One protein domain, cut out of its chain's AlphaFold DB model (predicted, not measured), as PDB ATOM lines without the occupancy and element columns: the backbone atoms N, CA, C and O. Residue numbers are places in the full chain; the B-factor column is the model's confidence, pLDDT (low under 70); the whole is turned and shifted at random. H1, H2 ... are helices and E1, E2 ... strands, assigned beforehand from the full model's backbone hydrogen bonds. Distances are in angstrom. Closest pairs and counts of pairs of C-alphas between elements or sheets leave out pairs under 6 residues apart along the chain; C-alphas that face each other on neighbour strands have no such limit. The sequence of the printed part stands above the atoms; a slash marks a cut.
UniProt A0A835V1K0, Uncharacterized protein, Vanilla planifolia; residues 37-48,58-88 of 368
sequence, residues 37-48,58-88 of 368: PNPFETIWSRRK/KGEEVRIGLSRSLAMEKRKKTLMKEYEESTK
ATOM      1  N   PRO A  37     166.507 156.839 168.613       76.31
ATOM      2  CA  PRO A  37     165.948 158.034 168.009       76.31
ATOM      3  C   PRO A  37     166.232 158.007 166.511       76.31
ATOM      4  O   PRO A  37     167.285 157.538 166.074       76.31
ATOM      5  N   ASN A  38     165.260 158.472 165.736       84.44
ATOM      6  CA  ASN A  38     165.381 158.547 164.293       84.44
ATOM      7  C   ASN A  38     166.633 159.376 163.927       84.44
ATOM      8  O   ASN A  38     166.730 160.522 164.378       84.44
ATOM      9  N   PRO A  39     167.573 158.846 163.116       83.56
ATOM     10  CA  PRO A  39     168.807 159.553 162.764       83.56
ATOM     11  C   PRO A  39     168.563 160.884 162.039       83.56
ATOM     12  O   PRO A  39     169.422 161.758 162.078       83.56
ATOM     13  N   PHE A  40     167.392 161.073 161.420       82.06
ATOM     14  CA  PHE A  40     167.026 162.322 160.744       82.06
ATOM     15  C   PHE A  40     166.538 163.434 161.689       82.06
ATOM     16  O   PHE A  40     166.388 164.576 161.259       82.06
ATOM     17  N   GLU A  41     166.278 163.144 162.968       84.94
ATOM     18  CA  GLU A  41     165.873 164.182 163.930       84.94
ATOM     19  C   GLU A  41     167.056 164.981 164.487       84.94
ATOM     20  O   GLU A  41     166.870 166.100 164.983       84.94
ATOM     21  N   THR A  42     168.257 164.414 164.409       83.25
ATOM     22  CA  THR A  42     169.513 164.991 164.890       83.25
ATOM     23  C   THR A  42     170.386 165.387 163.711       83.25
ATOM     24  O   THR A  42     170.813 164.526 162.943       83.25
ATOM     25  N   ILE A  43     170.696 166.676 163.581       82.88
ATOM     26  CA  ILE A  43     171.765 167.110 162.681       82.88
ATOM     27  C   ILE A  43     173.068 167.072 163.471       82.88
ATOM     28  O   ILE A  43     173.160 167.625 164.568       82.88
ATOM     29  N   TRP A  44     174.054 166.383 162.909       80.06
ATOM     30  CA  TRP A  44     175.409 166.309 163.433       80.06
ATOM     31  C   TRP A  44     176.307 167.199 162.573       80.06
ATOM     32  O   TRP A  44     176.264 167.130 161.343       80.06
ATOM     33  N   SER A  45     177.116 168.047 163.204       80.69
ATOM     34  CA  SER A  45     178.288 168.623 162.547       80.69
ATOM     35  C   SER A  45     179.481 167.703 162.768       80.69
ATOM     36  O   SER A  45     179.559 166.997 163.772       80.69
ATOM     37  N   ARG A  46     180.418 167.679 161.816       82.12
ATOM     38  CA  ARG A  46     181.706 167.016 162.019       82.12
ATOM     39  C   ARG A  46     182.703 168.029 162.556       82.12
ATOM     40  O   ARG A  46     182.966 169.035 161.896       82.12
ATOM     41  N   ARG A  47     183.339 167.723 163.685       84.12
ATOM     42  CA  ARG A  47     184.512 168.483 164.141       84.12
ATOM     43  C   ARG A  47     185.621 168.399 163.104       84.12
ATOM     44  O   ARG A  47     185.942 167.317 162.612       84.12
ATOM     45  N   LYS A  48     186.200 169.558 162.787       87.50
ATOM     46  CA  LYS A  48     187.311 169.667 161.834       87.50
ATOM     47  C   LYS A  48     188.592 169.040 162.396       87.50
ATOM     48  O   LYS A  48     189.272 168.328 161.670       87.50
ATOM     49  N   LYS A  58     179.173 163.515 172.023       68.00
ATOM     50  CA  LYS A  58     178.319 163.949 173.148       68.00
ATOM     51  C   LYS A  58     178.213 165.474 173.182       68.00
ATOM     52  O   LYS A  58     179.155 166.139 173.594       68.00
ATOM     53  N   GLY A  59     177.061 166.005 172.769       68.31
ATOM     54  CA  GLY A  59     176.730 167.436 172.858       68.31
ATOM     55  C   GLY A  59     176.894 168.238 171.563       68.31
ATOM     56  O   GLY A  59     176.552 169.412 171.541       68.31
ATOM     57  N   GLU A  60     177.369 167.612 170.486       71.69
ATOM     58  CA  GLU A  60     177.439 168.222 169.146       71.69
ATOM     59  C   GLU A  60     176.176 167.948 168.306       71.69
ATOM     60  O   GLU A  60     175.961 168.526 167.244       71.69
ATOM     61  N   GLU A  61     175.306 167.066 168.794       79.56
ATOM     62  CA  GLU A  61     174.038 166.737 168.156       79.56
ATOM     63  C   GLU A  61     172.995 167.819 168.456       79.56
ATOM     64  O   GLU A  61     172.574 168.002 169.602       79.56
ATOM     65  N   VAL A  62     172.516 168.501 167.415       80.12
ATOM     66  CA  VAL A  62     171.390 169.434 167.529       80.12
ATOM     67  C   VAL A  62     170.125 168.735 167.047       80.12
ATOM     68  O   VAL A  62     169.981 168.398 165.869       80.12
ATOM     69  N   ARG A  63     169.163 168.526 167.954       82.75
ATOM     70  CA  ARG A  63     167.878 167.905 167.606       82.75
ATOM     71  C   ARG A  63     166.883 168.941 167.077       82.75
ATOM     72  O   ARG A  63     166.075 169.492 167.826       82.75
ATOM     73  N   ILE A  64     166.935 169.195 165.771       86.44
ATOM     74  CA  ILE A  64     166.136 170.239 165.106       86.44
ATOM     75  C   ILE A  64     164.641 169.924 165.096       86.44
ATOM     76  O   ILE A  64     163.823 170.837 165.186       86.44
ATOM     77  N   GLY A  65     164.261 168.645 165.036       88.19
ATOM     78  CA  GLY A  65     162.852 168.248 165.113       88.19
ATOM     79  C   GLY A  65     162.189 168.711 166.415       88.19
ATOM     80  O   GLY A  65     161.133 169.346 166.384       88.19
ATOM     81  N   LEU A  66     162.854 168.475 167.554       87.81
ATOM     82  CA  LEU A  66     162.357 168.916 168.861       87.81
ATOM     83  C   LEU A  66     162.424 170.431 169.033       87.81
ATOM     84  O   LEU A  66     161.503 171.015 169.598       87.81
ATOM     85  N   SER A  67     163.475 171.096 168.550       90.88
ATOM     86  CA  SER A  67     163.543 172.556 168.666       90.88
ATOM     87  C   SER A  67     162.439 173.240 167.851       90.88
ATOM     88  O   SER A  67     161.800 174.169 168.348       90.88
ATOM     89  N   ARG A  68     162.136 172.738 166.642       92.56
ATOM     90  CA  ARG A  68     161.022 173.217 165.805       92.56
ATOM     91  C   ARG A  68     159.661 172.956 166.446       92.56
ATOM     92  O   ARG A  68     158.822 173.857 166.440       92.56
ATOM     93  N   SER A  69     159.426 171.767 167.005       93.69
ATOM     94  CA  SER A  69     158.147 171.460 167.658       93.69
ATOM     95  C   SER A  69     157.925 172.326 168.901       93.69
ATOM     96  O   SER A  69     156.852 172.915 169.039       93.69
ATOM     97  N   LEU A  70     158.956 172.508 169.731       95.88
ATOM     98  CA  LEU A  70     158.917 173.412 170.884       95.88
ATOM     99  C   LEU A  70     158.693 174.868 170.460       95.88
ATOM    100  O   LEU A  70     157.931 175.585 171.106       95.88
ATOM    101  N   ALA A  71     159.315 175.323 169.369       97.31
ATOM    102  CA  ALA A  71     159.087 176.667 168.839       97.31
ATOM    103  C   ALA A  71     157.635 176.858 168.366       97.31
ATOM    104  O   ALA A  71     157.020 177.885 168.659       97.31
ATOM    105  N   MET A  72     157.057 175.862 167.690       96.50
ATOM    106  CA  MET A  72     155.645 175.881 167.298       96.50
ATOM    107  C   MET A  72     154.714 175.860 168.510       96.50
ATOM    108  O   MET A  72     153.722 176.582 168.527       96.50
ATOM    109  N   GLU A  73     155.036 175.081 169.542       97.31
ATOM    110  CA  GLU A  73     154.275 175.063 170.791       97.31
ATOM    111  C   GLU A  73     154.327 176.423 171.503       97.31
ATOM    112  O   GLU A  73     153.294 176.915 171.955       97.31
ATOM    113  N   LYS A  74     155.495 177.078 171.537       97.69
ATOM    114  CA  LYS A  74     155.633 178.449 172.054       97.69
ATOM    115  C   LYS A  74     154.751 179.430 171.279       97.69
ATOM    116  O   LYS A  74     153.975 180.137 171.906       97.69
ATOM    117  N   ARG A  75     154.785 179.407 169.938       97.62
ATOM    118  CA  ARG A  75     153.921 180.258 169.090       97.62
ATOM    119  C   ARG A  75     152.430 179.996 169.317       97.62
ATOM    120  O   ARG A  75     151.646 180.935 169.351       97.62
ATOM    121  N   LYS A  76     152.031 178.734 169.505       97.44
ATOM    122  CA  LYS A  76     150.647 178.377 169.859       97.44
ATOM    123  C   LYS A  76     150.239 178.894 171.243       97.44
ATOM    124  O   LYS A  76     149.073 179.178 171.466       97.44
ATOM    125  N   LYS A  77     151.172 179.009 172.188       96.38
ATOM    126  CA  LYS A  77     150.879 179.543 173.529       96.38
ATOM    127  C   LYS A  77     150.867 181.072 173.576       96.38
ATOM    128  O   LYS A  77     150.135 181.624 174.392       96.38
ATOM    129  N   THR A  78     151.667 181.735 172.739       95.12
ATOM    130  CA  THR A  78     151.775 183.201 172.684       95.12
ATOM    131  C   THR A  78     150.944 183.776 171.537       95.12
ATOM    132  O   THR A  78     149.804 184.163 171.759       95.12
ATOM    133  N   LEU A  79     151.454 183.724 170.303       96.44
ATOM    134  CA  LEU A  79     150.867 184.366 169.120       96.44
ATOM    135  C   LEU A  79     149.441 183.905 168.820       96.44
ATOM    136  O   LEU A  79     148.603 184.713 168.447       96.44
ATOM    137  N   MET A  80     149.146 182.612 168.962       96.81
ATOM    138  CA  MET A  80     147.786 182.114 168.714       96.81
ATOM    139  C   MET A  80     146.801 182.646 169.755       96.81
ATOM    140  O   MET A  80     145.694 183.033 169.401       96.81
ATOM    141  N   LYS A  81     147.225 182.753 171.017       94.44
ATOM    142  CA  LYS A  81     146.412 183.355 172.073       94.44
ATOM    143  C   LYS A  81     146.235 184.860 171.852       94.44
ATOM    144  O   LYS A  81     145.137 185.372 172.011       94.44
ATOM    145  N   GLU A  82     147.293 185.555 171.444       93.75
ATOM    146  CA  GLU A  82     147.240 186.975 171.075       93.75
ATOM    147  C   GLU A  82     146.319 187.215 169.873       93.75
ATOM    148  O   GLU A  82     145.547 188.166 169.883       93.75
ATOM    149  N   TYR A  83     146.331 186.332 168.872       96.19
ATOM    150  CA  TYR A  83     145.424 186.390 167.723       96.19
ATOM    151  C   TYR A  83     143.963 186.127 168.117       96.19
ATOM    152  O   TYR A  83     143.058 186.825 167.669       96.19
ATOM    153  N   GLU A  84     143.714 185.155 168.996       93.62
ATOM    154  CA  GLU A  84     142.381 184.930 169.569       93.62
ATOM    155  C   GLU A  84     141.907 186.106 170.442       93.62
ATOM    156  O   GLU A  84     140.702 186.332 170.568       93.62
ATOM    157  N   GLU A  85     142.830 186.828 171.081       92.88
ATOM    158  CA  GLU A  85     142.550 188.020 171.888       92.88
ATOM    159  C   GLU A  85     142.399 189.288 171.034       92.88
ATOM    160  O   GLU A  85     141.634 190.163 171.421       92.88
ATOM    161  N   SER A  86     143.041 189.392 169.866       93.00
ATOM    162  CA  SER A  86     143.032 190.614 169.039       93.00
ATOM    163  C   SER A  86     141.655 190.971 168.480       93.00
ATOM    164  O   SER A  86     141.362 192.139 168.243       93.00
ATOM    165  N   THR A  87     140.783 189.977 168.309       93.75
ATOM    166  CA  THR A  87     139.384 190.181 167.900       93.75
ATOM    167  C   THR A  87     138.460 190.530 169.071       93.75
ATOM    168  O   THR A  87     137.293 190.861 168.858       93.75
ATOM    169  N   LYS A  88     138.950 190.459 170.316       94.12
ATOM    170  CA  LYS A  88     138.168 190.716 171.529       94.12
ATOM    171  C   LYS A  88     138.450 192.123 172.043       94.12
ATOM    172  O   LYS A  88     139.593 192.515 172.229       94.12
TER     173      LYS A  88
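What this domain is: This is residues 37 to 48 and 58 to 88 of the 368 residues of an uncharacterized protein of Vanilla planifolia (UniProt A0A835V1K0). This is a long helical arm with a tiny two-stranded sheet at its foot: H1 and H2 follow each other nearly in one line, and the short strands E1 and E2 lie side by side at the end where H1 begins. Residues 68 to 88 stand free and stick out from this foot, and they make most of the length. The printed part has 43 residues, with two named strands and then two named helices in the order E1, E2, H1, H2; the sheet, E1 - E2, is antiparallel, and the class is mixed, helices and strands. The whole is extended, with a radius of gyration of the C-alphas of 16.1 A, and its outline is a rod that spans 53 by 21 by 13 A.

Where its parts are: Start at Pro 37, whose C-alpha stands at (165.948, 158.034, 168.009), and go along to strand E1, residues 42 to 44, which begins at C-alpha 42 at (169.513, 164.991, 164.890) and is 6.2 A long from first to last C-alpha. Beyond the cut, find strand E2 at residues 61 to 63, 6.3 A long. Next comes helix H1, residues 64 to 77; find C-alpha 64 at (166.136, 170.239, 165.106), and from there the helix runs 19.8 A to C-alpha 77. Helix H2, residues 79 to 86, is 10.0 A long and ends at C-alpha 86 at (143.032, 190.614, 169.039).

How they stand to each other: Look first at E1 and E2, antiparallel neighbours with 150 degrees between their N-to-C directions. The C-alphas of Thr 42 and Arg 63 face each other at 4.3 A, and those of Trp 44 and Glu 61 at 4.9 A. Between them, N 43 and O 62 are within hydrogen-bond range at 3.0 A, and so are N 62 and O 43, also at 3.0 A. From E2 a tight link with 0 residues between leads into H1. E1 and H1 have 3 pairs of C-alphas within 8 A, the closest being those of Thr 42 and Ile 64 at 6.2 A. H1 and H2 are near each other and meet only through their link, a tight one of 1 residue, Thr 78. Both strands are apart from H2. In H1 and H2 every O i to N i+4 pair is within hydrogen-bond range.

The domain as a whole: The two C-alphas farthest apart are those of Lys 48 and Lys 88, at 54.3 A. At Lys 48 you come to the cut: residues 49 to 57 are not printed, and C-alphas 48 and 58 are 15.5 A apart across it. The link from E1 to E2 runs across this cut; the links that are printed whole, E2 to H1 and H1 to H2, are tight. In the B-factor column the mean pLDDT of the printed part is 88.3, and residues 58 to 59 are under 70, where the model's confidence is low.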